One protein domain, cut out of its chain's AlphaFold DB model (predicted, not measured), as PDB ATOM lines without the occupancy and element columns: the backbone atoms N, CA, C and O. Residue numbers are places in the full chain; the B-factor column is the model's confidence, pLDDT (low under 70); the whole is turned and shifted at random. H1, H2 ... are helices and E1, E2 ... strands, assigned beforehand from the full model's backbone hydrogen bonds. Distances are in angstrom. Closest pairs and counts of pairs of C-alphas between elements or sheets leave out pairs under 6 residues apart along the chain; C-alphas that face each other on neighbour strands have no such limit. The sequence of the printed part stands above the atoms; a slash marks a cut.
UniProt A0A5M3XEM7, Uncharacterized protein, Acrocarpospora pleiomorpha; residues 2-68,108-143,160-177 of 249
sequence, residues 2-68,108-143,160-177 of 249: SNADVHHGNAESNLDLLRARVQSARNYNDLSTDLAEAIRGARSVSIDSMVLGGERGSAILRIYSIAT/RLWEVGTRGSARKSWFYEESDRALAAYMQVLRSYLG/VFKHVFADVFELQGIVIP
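This is residues 2 to 68, 108 to 143 and 160 to 177 of the 249 residues of an uncharacterized protein of Acrocarpospora pleiomorpha (UniProt A0A5M3XEM7). A twisted sheet of four strands makes the middle layer, with H1 and H2 over one face and the longest helix, H3, along the other. H4 lies beyond H3, off the sheet. The 121 printed residues hold, in chain order, H1 H2 E1 E2 E3 E4 H3 H4; the sheet's order is E1 E2 E3 E4, all antiparallel, and the class is mixed, helices and strands. The whole is compact, with a radius of gyration of the C-alphas of 15.1 A and spans of 42 by 31 by 27 A.

Start with H1, residues 11 to 24, and H2, residues 33 to 41: they are close but not clearly touching, with the C-alphas of Arg 19 and Ile 39 closest at 7.3 A, at a shallow tilt of 30 degrees, opposite ways. Next come E1, residues 44 to 54, and E2, residues 57 to 68, a hairpin at 168 degrees, where N 50 and O 61 are 2.8 A apart, within hydrogen-bond range. E3, residues 108 to 115, is antiparallel to E2 at 158 degrees; look for N 60 and O 113, 2.8 A apart. E3 and E4, residues 120 to 124, form another hairpin, at 163 degrees, with N 112 and O 122 2.8 A apart. H1 is on this sheet at a height of 7.2 A, slantwise to the strands; its closest C-alphas to E1 are those of Ala 11 and Ser 44, 4.9 A apart. H2 is on the same face at a height of 8.3 A, only just over E2, with 3 of its 9 C-alphas falling on that strand. H3, residues 127 to 142, is on the opposite face at a height of 8.1 A, over E2 and E3, and runs along the strands, at 8 degrees to E3 on the local plane; Val 112 and Tyr 134 have the closest C-alphas of E3 and H3, 5.6 A apart. H4, residues 160 to 168, is not on the sheet but is near H3, with 5 pairs of C-alphas within 10 A. In H1, H2, H3 and H4 every O i to N i+4 pair is within hydrogen-bond range.

Find C-alpha 11 at (55.812, 40.200, 156.723); from there H1 runs 20.1 A. E1 runs 32.2 A and E2 34.1 A; E3 spans 22.1 A and H3 22.0 A. H4 ends at C-alpha 168, (84.933, 59.344, 151.154).

The C-alphas of Asn 10 and Gly 173 are the two farthest apart, 43.4 A. Residues 69 to 107 are not printed, a gap of 10.8 A between C-alphas 68 and 108; residues 144 to 159 are not printed either, a gap of 12.5 A between C-alphas 143 and 160. Of the links that are printed whole, none is long. Mean pLDDT of the printed part is 72.5; residues 2 to 11, 53 to 57, 115 to 118, 139 to 143 and 160 to 177 are under 70.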
ATOM      1  N   SER A   2      77.533  35.295 148.264       23.80
ATOM      2  CA  SER A   2      76.292  36.072 148.393       23.80
ATOM      3  C   SER A   2      76.085  36.469 149.854       23.80
ATOM      4  O   SER A   2      75.577  35.687 150.652       23.80
ATOM      5  N   ASN A   3      76.501  37.684 150.202       28.25
ATOM      6  CA  ASN A   3      76.124  38.330 151.456       28.25
ATOM      7  C   ASN A   3      74.727  38.927 151.302       28.25
ATOM      8  O   ASN A   3      74.572  40.105 151.000       28.25
ATOM      9  N   ALA A   4      73.715  38.093 151.483       29.58
ATOM     10  CA  ALA A   4      72.375  38.554 151.779       29.58
ATOM     11  C   ALA A   4      71.714  37.461 152.616       29.58
ATOM     12  O   ALA A   4      71.131  36.523 152.078       29.58
ATOM     13  N   ASP A   5      71.822  37.571 153.942       34.69
ATOM     14  CA  ASP A   5      70.845  36.946 154.836       34.69
ATOM     15  C   ASP A   5      69.515  37.684 154.597       34.69
ATOM     16  O   ASP A   5      69.105  38.551 155.372       34.69
ATOM     17  N   VAL A   6      68.868  37.406 153.461       38.06
ATOM     18  CA  VAL A   6      67.486  37.804 153.217       38.06
ATOM     19  C   VAL A   6      66.663  36.922 154.137       38.06
ATOM     20  O   VAL A   6      66.419  35.750 153.857       38.06
ATOM     21  N   HIS A   7      66.267  37.466 155.284       44.31
ATOM     22  CA  HIS A   7      65.287  36.804 156.126       44.31
ATOM     23  C   HIS A   7      63.957  36.750 155.360       44.31
ATOM     24  O   HIS A   7      63.169  37.696 155.382       44.31
ATOM     25  N   HIS A   8      63.702  35.624 154.689       41.50
ATOM     26  CA  HIS A   8      62.414  35.262 154.091       41.50
ATOM     27  C   HIS A   8      61.375  34.910 155.174       41.50
ATOM     28  O   HIS A   8      60.721  33.872 155.128       41.50
ATOM     29  N   GLY A   9      61.237  35.764 156.190       51.69
ATOM     30  CA  GLY A   9      60.105  35.716 157.102       51.69
ATOM     31  C   GLY A   9      58.863  36.282 156.418       51.69
ATOM     32  O   GLY A   9      58.955  37.242 155.651       51.69
ATOM     33  N   ASN A  10      57.689  35.718 156.713       66.75
ATOM     34  CA  ASN A  10      56.417  36.383 156.417       66.75
ATOM     35  C   ASN A  10      56.449  37.819 156.997       66.75
ATOM     36  O   ASN A  10      57.068  38.049 158.039       66.75
ATOM     37  N   ALA A  11      55.799  38.785 156.342       69.50
ATOM     38  CA  ALA A  11      55.812  40.200 156.723       69.50
ATOM     39  C   ALA A  11      55.483  40.427 158.212       69.50
ATOM     40  O   ALA A  11      56.105  41.265 158.864       69.50
ATOM     41  N   GLU A  12      54.566  39.631 158.763       73.88
ATOM     42  CA  GLU A  12      54.186  39.655 160.178       73.88
ATOM     43  C   GLU A  12      55.318  39.177 161.108       73.88
ATOM     44  O   GLU A  12      55.615  39.819 162.114       73.88
ATOM     45  N   SER A  13      56.035  38.117 160.725       78.50
ATOM     46  CA  SER A  13      57.206  37.613 161.455       78.50
ATOM     47  C   SER A  13      58.333  38.644 161.520       78.50
ATOM     48  O   SER A  13      58.962  38.820 162.565       78.50
ATOM     49  N   ASN A  14      58.579  39.365 160.424       83.56
ATOM     50  CA  ASN A  14      59.608  40.405 160.390       83.56
ATOM     51  C   ASN A  14      59.229  41.615 161.262       83.56
ATOM     52  O   ASN A  14      60.105  42.217 161.886       83.56
ATOM     53  N   LEU A  15      57.936  41.948 161.358       86.44
ATOM     54  CA  LEU A  15      57.445  42.997 162.254       86.44
ATOM     55  C   LEU A  15      57.592  42.611 163.726       86.44
ATOM     56  O   LEU A  15      58.049  43.427 164.527       86.44
ATOM     57  N   ASP A  16      57.256  41.372 164.083       84.31
ATOM     58  CA  ASP A  16      57.475  40.851 165.435       84.31
ATOM     59  C   ASP A  16      58.956  40.899 165.822       84.31
ATOM     60  O   ASP A  16      59.304  41.309 166.934       84.31
ATOM     61  N   LEU A  17      59.838  40.538 164.887       85.81
ATOM     62  CA  LEU A  17      61.279  40.605 165.084       85.81
ATOM     63  C   LEU A  17      61.775  42.043 165.267       85.81
ATOM     64  O   LEU A  17      62.550  42.309 166.189       85.81
ATOM     65  N   LEU A  18      61.324  42.976 164.423       90.00
ATOM     66  CA  LEU A  18      61.645  44.394 164.563       90.00
ATOM     67  C   LEU A  18      61.211  44.916 165.939       90.00
ATOM     68  O   LEU A  18      62.014  45.526 166.639       90.00
ATOM     69  N   ARG A  19      59.968  44.643 166.350       89.25
ATOM     70  CA  ARG A  19      59.419  45.099 167.639       89.25
ATOM     71  C   ARG A  19      60.236  44.577 168.815       89.25
ATOM     72  O   ARG A  19      60.591  45.359 169.695       89.25
ATOM     73  N   ALA A  20      60.573  43.287 168.811       84.94
ATOM     74  CA  ALA A  20      61.398  42.688 169.855       84.94
ATOM     75  C   ALA A  20      62.800  43.318 169.907       84.94
ATOM     76  O   ALA A  20      63.287  43.648 170.988       84.94
ATOM     77  N   ARG A  21      63.434  43.543 168.748       87.12
ATOM     78  CA  ARG A  21      64.768  44.161 168.679       87.12
ATOM     79  C   ARG A  21      64.765  45.621 169.116       87.12
ATOM     80  O   ARG A  21      65.656  46.014 169.863       87.12
ATOM     81  N   VAL A  22      63.765  46.399 168.709       88.50
ATOM     82  CA  VAL A  22      63.615  47.799 169.122       88.50
ATOM     83  C   VAL A  22      63.415  47.893 170.631       88.50
ATOM     84  O   VAL A  22      64.112  48.658 171.279       88.50
ATOM     85  N   GLN A  23      62.557  47.057 171.222       83.38
ATOM     86  CA  GLN A  23      62.378  47.020 172.680       83.38
ATOM     87  C   GLN A  23      63.643  46.589 173.437       83.38
ATOM     88  O   GLN A  23      63.827  46.968 174.590       83.38
ATOM     89  N   SER A  24      64.511  45.796 172.804       79.00
ATOM     90  CA  SER A  24      65.807  45.395 173.368       79.00
ATOM     91  C   SER A  24      66.925  46.420 173.161       79.00
ATOM     92  O   SER A  24      68.008  46.262 173.724       79.00
ATOM     93  N   ALA A  25      66.688  47.439 172.332       83.81
ATOM     94  CA  ALA A  25      67.699  48.401 171.936       83.81
ATOM     95  C   ALA A  25      68.181  49.206 173.133       83.81
ATOM     96  O   ALA A  25      67.382  49.764 173.880       83.81
ATOM     97  N   ARG A  26      69.497  49.345 173.274       80.69
ATOM     98  CA  ARG A  26      70.122  50.042 174.403       80.69
ATOM     99  C   ARG A  26      69.761  51.518 174.498       80.69
ATOM    100  O   ARG A  26      69.798  52.071 175.592       80.69
ATOM    101  N   ASN A  27      69.369  52.117 173.382       81.56
ATOM    102  CA  ASN A  27      68.871  53.480 173.285       81.56
ATOM    103  C   ASN A  27      67.372  53.535 172.943       81.56
ATOM    104  O   ASN A  27      66.918  54.497 172.334       81.56
ATOM    105  N   TYR A  28      66.586  52.514 173.315       81.56
ATOM    106  CA  TYR A  28      65.144  52.463 173.034       81.56
ATOM    107  C   TYR A  28      64.411  53.751 173.443       81.56
ATOM    108  O   TYR A  28      63.567  54.240 172.699       81.56
ATOM    109  N   ASN A  29      64.784  54.331 174.590       79.69
ATOM    110  CA  ASN A  29      64.178  55.560 175.111       79.69
ATOM    111  C   ASN A  29      64.521  56.830 174.303       79.69
ATOM    112  O   ASN A  29      63.862  57.843 174.507       79.69
ATOM    113  N   ASP A  30      65.517  56.789 173.410       82.00
ATOM    114  CA  ASP A  30      65.895  57.930 172.554       82.00
ATOM    115  C   ASP A  30      65.145  57.942 171.216       82.00
ATOM    116  O   ASP A  30      65.285  58.881 170.431       82.00
ATOM    117  N   LEU A  31      64.385  56.886 170.914       83.25
ATOM    118  CA  LEU A  31      63.644  56.774 169.663       83.25
ATOM    119  C   LEU A  31      62.411  57.682 169.677       83.25
ATOM    120  O   LEU A  31      61.718  57.785 170.691       83.25
ATOM    121  N   SER A  32      62.107  58.316 168.540       87.25
ATOM    122  CA  SER A  32      60.968  59.232 168.455       87.25
ATOM    123  C   SER A  32      59.628  58.519 168.666       87.25
ATOM    124  O   SER A  32      59.429  57.356 168.296       87.25
ATOM    125  N   THR A  33      58.659  59.256 169.210       86.44
ATOM    126  CA  THR A  33      57.262  58.810 169.309       86.44
ATOM    127  C   THR A  33      56.692  58.453 167.939       86.44
ATOM    128  O   THR A  33      56.028  57.427 167.800       86.44
ATOM    129  N   ASP A  34      57.035  59.227 166.910       86.12
ATOM    130  CA  ASP A  34      56.581  59.002 165.539       86.12
ATOM    131  C   ASP A  34      57.093  57.667 164.980       86.12
ATOM    132  O   ASP A  34      56.401  57.001 164.207       86.12
ATOM    133  N   LEU A  35      58.312  57.249 165.345       86.81
ATOM    134  CA  LEU A  35      58.827  55.934 164.973       86.81
ATOM    135  C   LEU A  35      58.047  54.824 165.683       86.81
ATOM    136  O   LEU A  35      57.711  53.813 165.062       86.81
ATOM    137  N   ALA A  36      57.734  55.002 166.967       85.50
ATOM    138  CA  ALA A  36      56.940  54.034 167.717       85.50
ATOM    139  C   ALA A  36      55.537  53.858 167.108       85.50
ATOM    140  O   ALA A  36      55.046  52.729 166.998       85.50
ATOM    141  N   GLU A  37      54.911  54.947 166.657       85.94
ATOM    142  CA  GLU A  37      53.648  54.914 165.915       85.94
ATOM    143  C   GLU A  37      53.799  54.242 164.548       85.94
ATOM    144  O   GLU A  37      53.004  53.362 164.211       85.94
ATOM    145  N   ALA A  38      54.863  54.560 163.804       87.00
ATOM    146  CA  ALA A  38      55.166  53.924 162.526       87.00
ATOM    147  C   ALA A  38      55.325  52.399 162.661       87.00
ATOM    148  O   ALA A  38      54.756  51.655 161.870       87.00
ATOM    149  N   ILE A  39      56.032  51.909 163.686       89.19
ATOM    150  CA  ILE A  39      56.202  50.467 163.954       89.19
ATOM    151  C   ILE A  39      54.877  49.808 164.375       89.19
ATOM    152  O   ILE A  39      54.623  48.635 164.071       89.19
ATOM    153  N   ARG A  40      54.020  50.544 165.093       86.12
ATOM    154  CA  ARG A  40      52.704  50.054 165.521       86.12
ATOM    155  C   ARG A  40      51.748  49.911 164.335       86.12
ATOM    156  O   ARG A  40      51.085  48.883 164.243       86.12
ATOM    157  N   GLY A  41      51.712  50.904 163.446       85.25
ATOM    158  CA  GLY A  41      50.867  50.934 162.245       85.25
ATOM    159  C   GLY A  41      51.459  50.238 161.014       85.25
ATOM    160  O   GLY A  41      50.805  50.186 159.975       85.25
ATOM    161  N   ALA A  42      52.685  49.715 161.102       86.06
ATOM    162  CA  ALA A  42      53.367  49.088 159.977       86.06
ATOM    163  C   ALA A  42      52.617  47.859 159.444       86.06
ATOM    164  O   ALA A  42      52.236  46.967 160.204       86.06
ATOM    165  N   ARG A  43      52.477  47.786 158.117       83.12
ATOM    166  CA  ARG A  43      51.902  46.634 157.401       83.12
ATOM    167  C   ARG A  43      52.939  45.565 157.098       83.12
ATOM    168  O   ARG A  43      52.639  44.377 157.112       83.12
ATOM    169  N   SER A  44      54.163  45.989 156.806       85.25
ATOM    170  CA  SER A  44      55.282  45.100 156.529       85.25
ATOM    171  C   SER A  44      56.605  45.787 156.839       85.25
ATOM    172  O   SER A  44      56.687  47.013 156.960       85.25
ATOM    173  N   VAL A  45      57.653  44.979 156.969       88.25
ATOM    174  CA  VAL A  45      59.023  45.467 157.060       88.25
ATOM    175  C   VAL A  45      59.954  44.565 156.260       88.25
ATOM    176  O   VAL A  45      59.885  43.337 156.369       88.25
ATOM    177  N   SER A  46      60.821  45.179 155.457       85.44
ATOM    178  CA  SER A  46      61.985  44.504 154.883       85.44
ATOM    179  C   SER A  46      63.221  44.808 155.721       85.44
ATOM    180  O   SER A  46      63.340  45.891 156.297       85.44
ATOM    181  N   ILE A  47      64.116  43.826 155.818       85.06
ATOM    182  CA  ILE A  47      65.331  43.912 156.621       85.06
ATOM    183  C   ILE A  47      66.505  43.586 155.710       85.06
ATOM    184  O   ILE A  47      66.672  42.434 155.317       85.06
ATOM    185  N   ASP A  48      67.325  44.587 155.426       82.81
ATOM    186  CA  ASP A  48      68.625  44.405 154.795       82.81
ATOM    187  C   ASP A  48      69.689  44.338 155.886       82.81
ATOM    188  O   ASP A  48      69.574  45.000 156.923       82.81
ATOM    189  N   SER A  49      70.723  43.518 155.705       82.88
ATOM    190  CA  SER A  49      71.763  43.385 156.722       82.88
ATOM    191  C   SER A  49      73.151  43.168 156.149       82.88
ATOM    192  O   SER A  49      73.339  42.498 155.138       82.88
ATOM    193  N   MET A  50      74.128  43.726 156.855       79.25
ATOM    194  CA  MET A  50      75.547  43.525 156.646       79.25
ATOM    195  C   MET A  50      76.161  43.042 157.957       79.25
ATOM    196  O   MET A  50      75.954  43.634 159.019       79.25
ATOM    197  N   VAL A  51      76.921  41.952 157.886       80.06
ATOM    198  CA  VAL A  51      77.610  41.364 159.036       80.06
ATOM    199  C   VAL A  51      79.094  41.289 158.719       80.06
ATOM    200  O   VAL A  51      79.489  40.692 157.721       80.06
ATOM    201  N   LEU A  52      79.915  41.875 159.586       73.00
ATOM    202  CA  LEU A  52      81.368  41.758 159.536       73.00
ATOM    203  C   LEU A  52      81.834  40.944 160.739       73.00
ATOM    204  O   LEU A  52      81.676  41.357 161.888       73.00
ATOM    205  N   GLY A  53      82.362  39.753 160.468       67.62
ATOM    206  CA  GLY A  53      82.918  38.863 161.484       67.62
ATOM    207  C   GLY A  53      84.367  39.209 161.831       67.62
ATOM    208  O   GLY A  53      85.135  39.617 160.967       67.62
ATOM    209  N   GLY A  54      84.741  38.996 163.091       63.91
ATOM    210  CA  GLY A  54      86.116  39.029 163.584       63.91
ATOM    211  C   GLY A  54      86.323  38.020 164.718       63.91
ATOM    212  O   GLY A  54      85.380  37.370 165.170       63.91
ATOM    213  N   GLU A  55      87.557  37.895 165.217       59.53
ATOM    214  CA  GLU A  55      87.918  36.903 166.252       59.53
ATOM    215  C   GLU A  55      87.113  37.055 167.559       59.53
ATOM    216  O   GLU A  55      86.922  36.094 168.299       59.53
ATOM    217  N   ARG A  56      86.630  38.268 167.857       60.06
ATOM    218  CA  ARG A  56      85.934  38.613 169.113       60.06
ATOM    219  C   ARG A  56      84.410  38.616 169.008       60.06
ATOM    220  O   ARG A  56      83.731  38.939 169.980       60.06
ATOM    221  N   GLY A  57      83.873  38.288 167.837       69.50
ATOM    222  CA  GLY A  57      82.451  38.377 167.517       69.50
ATOM    223  C   GLY A  57      82.223  39.115 166.205       69.50
ATOM    224  O   GLY A  57      83.147  39.298 165.418       69.50
ATOM    225  N   SER A  58      80.988  39.528 165.945       76.81
ATOM    226  CA  SER A  58      80.639  40.179 164.675       76.81
ATOM    227  C   SER A  58      79.975  41.525 164.907       76.81
ATOM    228  O   SER A  58      79.104  41.639 165.766       76.81
ATOM    229  N   ALA A  59      80.344  42.527 164.118       80.88
ATOM    230  CA  ALA A  59      79.604  43.775 164.019       80.88
ATOM    231  C   ALA A  59      78.490  43.624 162.980       80.88
ATOM    232  O   ALA A  59      78.656  42.949 161.961       80.88
ATOM    233  N   ILE A  60      77.348  44.248 163.237       86.06
ATOM    234  CA  ILE A  60      76.157  44.144 162.401       86.06
ATOM    235  C   ILE A  60      75.620  45.538 162.124       86.06
ATOM    236  O   ILE A  60      75.470  46.336 163.047       86.06
ATOM    237  N   LEU A  61      75.278  45.775 160.866       87.12
ATOM    238  CA  LEU A  61      74.462  46.895 160.432       87.12
ATOM    239  C   LEU A  61      73.203  46.329 159.777       87.12
ATOM    240  O   LEU A  61      73.302  45.457 158.915       87.12
ATOM    241  N   ARG A  62      72.021  46.793 160.181       88.88
ATOM    242  CA  ARG A  62      70.762  46.452 159.510       88.88
ATOM    243  C   ARG A  62      69.977  47.687 159.136       88.88
ATOM    244  O   ARG A  62      69.985  48.673 159.866       88.88
ATOM    245  N   ILE A  63      69.265  47.586 158.024       90.38
ATOM    246  CA  ILE A  63      68.388  48.622 157.500       90.38
ATOM    247  C   ILE A  63      66.984  48.044 157.455       90.38
ATOM    248  O   ILE A  63      66.727  47.039 156.798       90.38
ATOM    249  N   TYR A  64      66.077  48.683 158.171       91.25
ATOM    250  CA  TYR A  64      64.667  48.353 158.183       91.25
ATOM    251  C   TYR A  64      63.926  49.337 157.294       91.25
ATOM    252  O   TYR A  64      63.982  50.543 157.538       91.25
ATOM    253  N   SER A  65      63.201  48.829 156.298       90.00
ATOM    254  CA  SER A  65      62.253  49.633 155.522       90.00
ATOM    255  C   SER A  65      60.838  49.293 155.968       90.00
ATOM    256  O   SER A  65      60.292  48.246 155.620       90.00
ATOM    257  N   ILE A  66      60.263  50.168 156.789       89.81
ATOM    258  CA  ILE A  66      58.969  49.990 157.450       89.81
ATOM    259  C   ILE A  66      57.885  50.607 156.565       89.81
ATOM    260  O   ILE A  66      57.877  51.821 156.367       89.81
ATOM    261  N   ALA A  67      56.969  49.795 156.037       85.88
ATOM    262  CA  ALA A  67      55.849  50.277 155.231       85.88
ATOM    263  C   ALA A  67      54.656  50.628 156.134       85.88
ATOM    264  O   ALA A  67      54.079  49.740 156.768       85.88
ATOM    265  N   THR A  68      54.279  51.909 156.197       78.50
ATOM    266  CA  THR A  68      53.220  52.407 157.099       78.50
ATOM    267  C   THR A  68      51.891  52.646 156.391       78.50
ATOM    268  O   THR A  68      50.837  52.416 156.972       78.50
ATOM    269  N   ARG A 108      62.697  54.578 157.105       90.00
ATOM    270  CA  ARG A 108      63.955  53.867 157.337       90.00
ATOM    271  C   ARG A 108      64.315  53.902 158.810       90.00
ATOM    272  O   ARG A 108      64.095  54.902 159.486       90.00
ATOM    273  N   LEU A 109      64.873  52.799 159.279       92.81
ATOM    274  CA  LEU A 109      65.402  52.670 160.623       92.81
ATOM    275  C   LEU A 109      66.665  51.814 160.565       92.81
ATOM    276  O   LEU A 109      66.682  50.776 159.906       92.81
ATOM    277  N   TRP A 110      67.716  52.242 161.248       91.31
ATOM    278  CA  TRP A 110      69.020  51.596 161.208       91.31
ATOM    279  C   TRP A 110      69.313  50.924 162.543       91.31
ATOM    280  O   TRP A 110      69.178  51.559 163.582       91.31
ATOM    281  N   GLU A 111      69.733  49.662 162.531       91.25
ATOM    282  CA  GLU A 111      70.252  48.965 163.714       91.25
ATOM    283  C   GLU A 111      71.759  48.797 163.572       91.25
ATOM    284  O   GLU A 111      72.243  48.215 162.602       91.25
ATOM    285  N   VAL A 112      72.487  49.239 164.586       87.75
ATOM    286  CA  VAL A 112      73.899  48.930 164.778       87.75
ATOM    287  C   VAL A 112      73.990  47.961 165.935       87.75
ATOM    288  O   VAL A 112      73.474  48.239 167.014       87.75
ATOM    289  N   GLY A 113      74.647  46.827 165.747       87.00
ATOM    290  CA  GLY A 113      74.743  45.847 166.813       87.00
ATOM    291  C   GLY A 113      75.980  44.980 166.774       87.00
ATOM    292  O   GLY A 113      76.810  45.046 165.869       87.00
ATOM    293  N   THR A 114      76.080  44.139 167.791       82.50
ATOM    294  CA  THR A 114      77.145  43.158 167.957       82.50
ATOM    295  C   THR A 114      76.549  41.766 168.145       82.50
ATOM    296  O   THR A 114      75.550  41.582 168.842       82.50
ATOM    297  N   ARG A 115      77.162  40.756 167.525       69.94
ATOM    298  CA  ARG A 115      76.889  39.330 167.748       69.94
ATOM    299  C   ARG A 115      77.993  38.748 168.631       69.94
ATOM    300  O   ARG A 115      79.174  38.946 168.354       69.94
ATOM    301  N   GLY A 116      77.599  38.043 169.691       63.81
ATOM    302  CA  GLY A 116      78.501  37.452 170.682       63.81
ATOM    303  C   GLY A 116      77.824  37.262 172.043       63.81
ATOM    304  O   GLY A 116      76.610  37.423 172.160       63.81
ATOM    305  N   SER A 117      78.615  36.943 173.073       53.00
ATOM    306  CA  SER A 117      78.145  36.686 174.448       53.00
ATOM    307  C   SER A 117      77.436  37.881 175.096       53.00
ATOM    308  O   SER A 117      76.514  37.697 175.880       53.00
ATOM    309  N   ALA A 118      77.820  39.103 174.728       61.22
ATOM    310  CA  ALA A 118      77.154  40.335 175.130       61.22
ATOM    311  C   ALA A 118      76.577  41.020 173.893       61.22
ATOM    312  O   ALA A 118      77.095  42.043 173.450       61.22
ATOM    313  N   ARG A 119      75.538  40.425 173.298       72.25
ATOM    314  CA  ARG A 119      74.790  41.050 172.203       72.25
ATOM    315  C   ARG A 119      74.351  42.458 172.616       72.25
ATOM    316  O   ARG A 119      73.786  42.648 173.693       72.25
ATOM    317  N   LYS A 120      74.597  43.442 171.759       80.19
ATOM    318  CA  LYS A 120      74.127  44.819 171.940       80.19
ATOM    319  C   LYS A 120      73.519  45.309 170.638       80.19
ATOM    320  O   LYS A 120      74.011  44.944 169.572       80.19
ATOM    321  N   SER A 121      72.471  46.114 170.724       85.81
ATOM    322  CA  SER A 121      71.882  46.800 169.579       85.81
ATOM    323  C   SER A 121      71.523  48.232 169.960       85.81
ATOM    324  O   SER A 121      71.060  48.493 171.071       85.81
ATOM    325  N   TRP A 122      71.736  49.143 169.022       88.44
ATOM    326  CA  TRP A 122      71.324  50.539 169.075       88.44
ATOM    327  C   TRP A 122      70.610  50.873 167.774       88.44
ATOM    328  O   TRP A 122      70.985  50.370 166.714       88.44
ATOM    329  N   PHE A 123      69.584  51.707 167.860       90.06
ATOM    330  CA  PHE A 123      68.755  52.077 166.724       90.06
ATOM    331  C   PHE A 123      68.866  53.567 166.415       90.06
ATOM    332  O   PHE A 123      68.913  54.391 167.323       90.06
ATOM    333  N   TYR A 124      68.896  53.911 165.131       87.69
ATOM    334  CA  TYR A 124      69.075  55.278 164.656       87.69
ATOM    335  C   TYR A 124      68.114  55.574 163.506       87.69
ATOM    336  O   TYR A 124      67.965  54.772 162.583       87.69
ATOM    337  N   GLU A 125      67.469  56.734 163.554       87.88
ATOM    338  CA  GLU A 125      66.589  57.212 162.479       87.88
ATOM    339  C   GLU A 125      67.383  57.904 161.359       87.88
ATOM    340  O   GLU A 125      67.009  57.836 160.190       87.88
ATOM    341  N   GLU A 126      68.523  58.505 161.709       83.31
ATOM    342  CA  GLU A 126      69.454  59.163 160.789       83.31
ATOM    343  C   GLU A 126      70.564  58.191 160.351       83.31
ATOM    344  O   GLU A 126      71.202  57.545 161.190       83.31
ATOM    345  N   SER A 127      70.830  58.116 159.041       80.19
ATOM    346  CA  SER A 127      71.879  57.256 158.468       80.19
ATOM    347  C   SER A 127      73.267  57.594 158.993       80.19
ATOM    348  O   SER A 127      74.059  56.695 159.261       80.19
ATOM    349  N   ASP A 128      73.549  58.878 159.181       74.69
ATOM    350  CA  ASP A 128      74.898  59.355 159.484       74.69
ATOM    351  C   ASP A 128      75.281  58.984 160.918       74.69
ATOM    352  O   ASP A 128      76.387  58.508 161.179       74.69
ATOM    353  N   ARG A 129      74.316  59.072 161.845       76.44
ATOM    354  CA  ARG A 129      74.482  58.582 163.221       76.44
ATOM    355  C   ARG A 129      74.660  57.068 163.263       76.44
ATOM    356  O   ARG A 129      75.513  56.580 164.002       76.44
ATOM    357  N   ALA A 130      73.889  56.331 162.460       80.75
ATOM    358  CA  ALA A 130      74.016  54.880 162.362       80.75
ATOM    359  C   ALA A 130      75.396  54.465 161.840       80.75
ATOM    360  O   ALA A 130      76.043  53.587 162.409       80.75
ATOM    361  N   LEU A 131      75.869  55.122 160.781       77.88
ATOM    362  CA  LEU A 131      77.173  54.866 160.189       77.88
ATOM    363  C   LEU A 131      78.293  55.151 161.191       77.88
ATOM    364  O   LEU A 131      79.167  54.309 161.395       77.88
ATOM    365  N   ALA A 132      78.242  56.300 161.864       73.56
ATOM    366  CA  ALA A 132      79.257  56.681 162.834       73.56
ATOM    367  C   ALA A 132      79.307  55.702 164.027       73.56
ATOM    368  O   ALA A 132      80.387  55.258 164.426       73.56
ATOM    369  N   ALA A 133      78.148  55.273 164.538       76.75
ATOM    370  CA  ALA A 133      78.071  54.247 165.576       76.75
ATOM    371  C   ALA A 133      78.587  52.879 165.094       76.75
ATOM    372  O   ALA A 133      79.295  52.189 165.831       76.75
ATOM    373  N   TYR A 134      78.271  52.482 163.858       80.19
ATOM    374  CA  TYR A 134      78.749  51.228 163.272       80.19
ATOM    375  C   TYR A 134      80.272  51.200 163.148       80.19
ATOM    376  O   TYR A 134      80.897  50.208 163.522       80.19
ATOM    377  N   MET A 135      80.877  52.304 162.709       73.88
ATOM    378  CA  MET A 135      82.333  52.431 162.617       73.88
ATOM    379  C   MET A 135      83.007  52.341 163.990       73.88
ATOM    380  O   MET A 135      84.019  51.653 164.132       73.88
ATOM    381  N   GLN A 136      82.422  52.949 165.025       72.56
ATOM    382  CA  GLN A 136      82.944  52.835 166.390       72.56
ATOM    383  C   GLN A 136      82.865  51.391 166.915       72.56
ATOM    384  O   GLN A 136      83.827  50.875 167.492       72.56
ATOM    385  N   VAL A 137      81.753  50.695 166.657       75.25
ATOM    386  CA  VAL A 137      81.630  49.265 166.973       75.25
ATOM    387  C   VAL A 137      82.688  48.462 166.214       75.25
ATOM    388  O   VAL A 137      83.418  47.693 166.838       75.25
ATOM    389  N   LEU A 138      82.852  48.673 164.906       74.50
ATOM    390  CA  LEU A 138      83.874  47.991 164.109       74.50
ATOM    391  C   LEU A 138      85.285  48.201 164.660       74.50
ATOM    392  O   LEU A 138      86.015  47.225 164.830       74.50
ATOM    393  N   ARG A 139      85.647  49.438 165.019       69.00
ATOM    394  CA  ARG A 139      86.938  49.763 165.642       69.00
ATOM    395  C   ARG A 139      87.191  48.913 166.887       69.00
ATOM    396  O   ARG A 139      88.265  48.328 167.024       69.00
ATOM    397  N   SER A 140      86.201  48.796 167.773       66.44
ATOM    398  CA  SER A 140      86.334  48.014 169.012       66.44
ATOM    399  C   SER A 140      86.511  46.502 168.775       66.44
ATOM    400  O   SER A 140      87.176  45.828 169.566       66.44
ATOM    401  N   TYR A 141      85.966  45.974 167.672       65.12
ATOM    402  CA  TYR A 141      86.040  44.552 167.316       65.12
ATOM    403  C   TYR A 141      87.269  44.196 166.469       65.12
ATOM    404  O   TYR A 141      87.789  43.088 166.606       65.12
ATOM    405  N   LEU A 142      87.766  45.123 165.647       60.56
ATOM    406  CA  LEU A 142      88.974  44.948 164.829       60.56
ATOM    407  C   LEU A 142      90.271  45.241 165.613       60.56
ATOM    408  O   LEU A 142      91.342  44.746 165.273       60.56
ATOM    409  N   GLY A 143      90.196  46.017 166.696       50.69
ATOM    410  CA  GLY A 143      91.356  46.645 167.334       50.69
ATOM    411  C   GLY A 143      92.210  45.829 168.316       50.69
ATOM    412  O   GLY A 143      92.737  46.443 169.237       50.69
ATOM    413  N   VAL A 160      93.616  55.021 158.976       54.78
ATOM    414  CA  VAL A 160      92.910  54.532 157.775       54.78
ATOM    415  C   VAL A 160      91.412  54.819 157.877       54.78
ATOM    416  O   VAL A 160      90.812  55.304 156.923       54.78
ATOM    417  N   PHE A 161      90.804  54.583 159.043       55.34
ATOM    418  CA  PHE A 161      89.405  54.914 159.293       55.34
ATOM    419  C   PHE A 161      89.173  56.421 159.210       55.34
ATOM    420  O   PHE A 161      88.223  56.823 158.556       55.34
ATOM    421  N   LYS A 162      90.044  57.255 159.794       50.03
ATOM    422  CA  LYS A 162      89.973  58.719 159.672       50.03
ATOM    423  C   LYS A 162      90.108  59.176 158.223       50.03
ATOM    424  O   LYS A 162      89.337  60.035 157.817       50.03
ATOM    425  N   HIS A 163      91.025  58.595 157.448       50.88
ATOM    426  CA  HIS A 163      91.221  58.963 156.046       50.88
ATOM    427  C   HIS A 163      90.019  58.563 155.190       50.88
ATOM    428  O   HIS A 163      89.477  59.396 154.482       50.88
ATOM    429  N   VAL A 164      89.515  57.331 155.330       55.09
ATOM    430  CA  VAL A 164      88.293  56.888 154.638       55.09
ATOM    431  C   VAL A 164      87.091  57.746 155.050       55.09
ATOM    432  O   VAL A 164      86.275  58.099 154.208       55.09
ATOM    433  N   PHE A 165      86.979  58.128 156.323       53.31
ATOM    434  CA  PHE A 165      85.880  58.963 156.815       53.31
ATOM    435  C   PHE A 165      85.956  60.409 156.300       53.31
ATOM    436  O   PHE A 165      84.936  60.978 155.917       53.31
ATOM    437  N   ALA A 166      87.155  60.993 156.270       47.44
ATOM    438  CA  ALA A 166      87.383  62.354 155.791       47.44
ATOM    439  C   ALA A 166      87.271  62.457 154.262       47.44
ATOM    440  O   ALA A 166      86.642  63.390 153.768       47.44
ATOM    441  N   ASP A 167      87.834  61.490 153.535       49.72
ATOM    442  CA  ASP A 167      87.984  61.561 152.079       49.72
ATOM    443  C   ASP A 167      86.762  61.009 151.329       49.72
ATOM    444  O   ASP A 167      86.436  61.510 150.257       49.72
ATOM    445  N   VAL A 168      86.069  59.988 151.857       48.47
ATOM    446  CA  VAL A 168      84.933  59.344 151.154       48.47
ATOM    447  C   VAL A 168      83.594  59.987 151.498       48.47
ATOM    448  O   VAL A 168      82.683  59.977 150.674       48.47
ATOM    449  N   PHE A 169      83.452  60.537 152.704       47.16
ATOM    450  CA  PHE A 169      82.179  61.093 153.172       47.16
ATOM    451  C   PHE A 169      82.190  62.622 153.304       47.16
ATOM    452  O   PHE A 169      81.195  63.187 153.747       47.16
ATOM    453  N   GLU A 170      83.292  63.289 152.939       46.53
ATOM    454  CA  GLU A 170      83.461  64.748 153.061       46.53
ATOM    455  C   GLU A 170      83.172  65.281 154.484       46.53
ATOM    456  O   GLU A 170      82.792  66.434 154.684       46.53
ATOM    457  N   LEU A 171      83.373  64.454 155.517       44.19
ATOM    458  CA  LEU A 171      83.019  64.763 156.911       44.19
ATOM    459  C   LEU A 171      84.133  65.539 157.635       44.19
ATOM    460  O   LEU A 171      84.477  65.234 158.783       44.19
ATOM    461  N   GLN A 172      84.720  66.544 156.977       37.47
ATOM    462  CA  GLN A 172      85.682  67.440 157.625       37.47
ATOM    463  C   GLN A 172      85.026  68.126 158.836       37.47
ATOM    464  O   GLN A 172      84.060  68.871 158.701       37.47
ATOM    465  N   GLY A 173      85.563  67.873 160.035       40.00
ATOM    466  CA  GLY A 173      85.120  68.511 161.283       40.00
ATOM    467  C   GLY A 173      84.137  67.706 162.140       40.00
ATOM    468  O   GLY A 173      83.736  68.190 163.198       40.00
ATOM    469  N   ILE A 174      83.772  66.481 161.752       39.50
ATOM    470  CA  ILE A 174      82.901  65.639 162.583       39.50
ATOM    471  C   ILE A 174      83.725  64.941 163.667       39.50
ATOM    472  O   ILE A 174      84.580  64.097 163.399       39.50
ATOM    473  N   VAL A 175      83.451  65.303 164.921       45.28
ATOM    474  CA  VAL A 175      83.972  64.619 166.108       45.28
ATOM    475  C   VAL A 175      83.524  63.158 166.053       45.28
ATOM    476  O   VAL A 175      82.328  62.893 165.933       45.28
ATOM    477  N   ILE A 176      84.472  62.217 166.156       43.59
ATOM    478  CA  ILE A 176      84.162  60.788 166.326       43.59
ATOM    479  C   ILE A 176      83.167  60.693 167.491       43.59
ATOM    480  O   ILE A 176      83.517  61.132 168.592       43.59
ATOM    481  N   PRO A 177      81.937  60.191 167.279       47.47
ATOM    482  CA  PRO A 177      80.944  60.195 168.335       47.47
ATOM    483  C   PRO A 177      81.474  59.435 169.548       47.47
ATOM    484  O   PRO A 177      82.124  58.395 169.409       47.47
TER     485      PRO A 177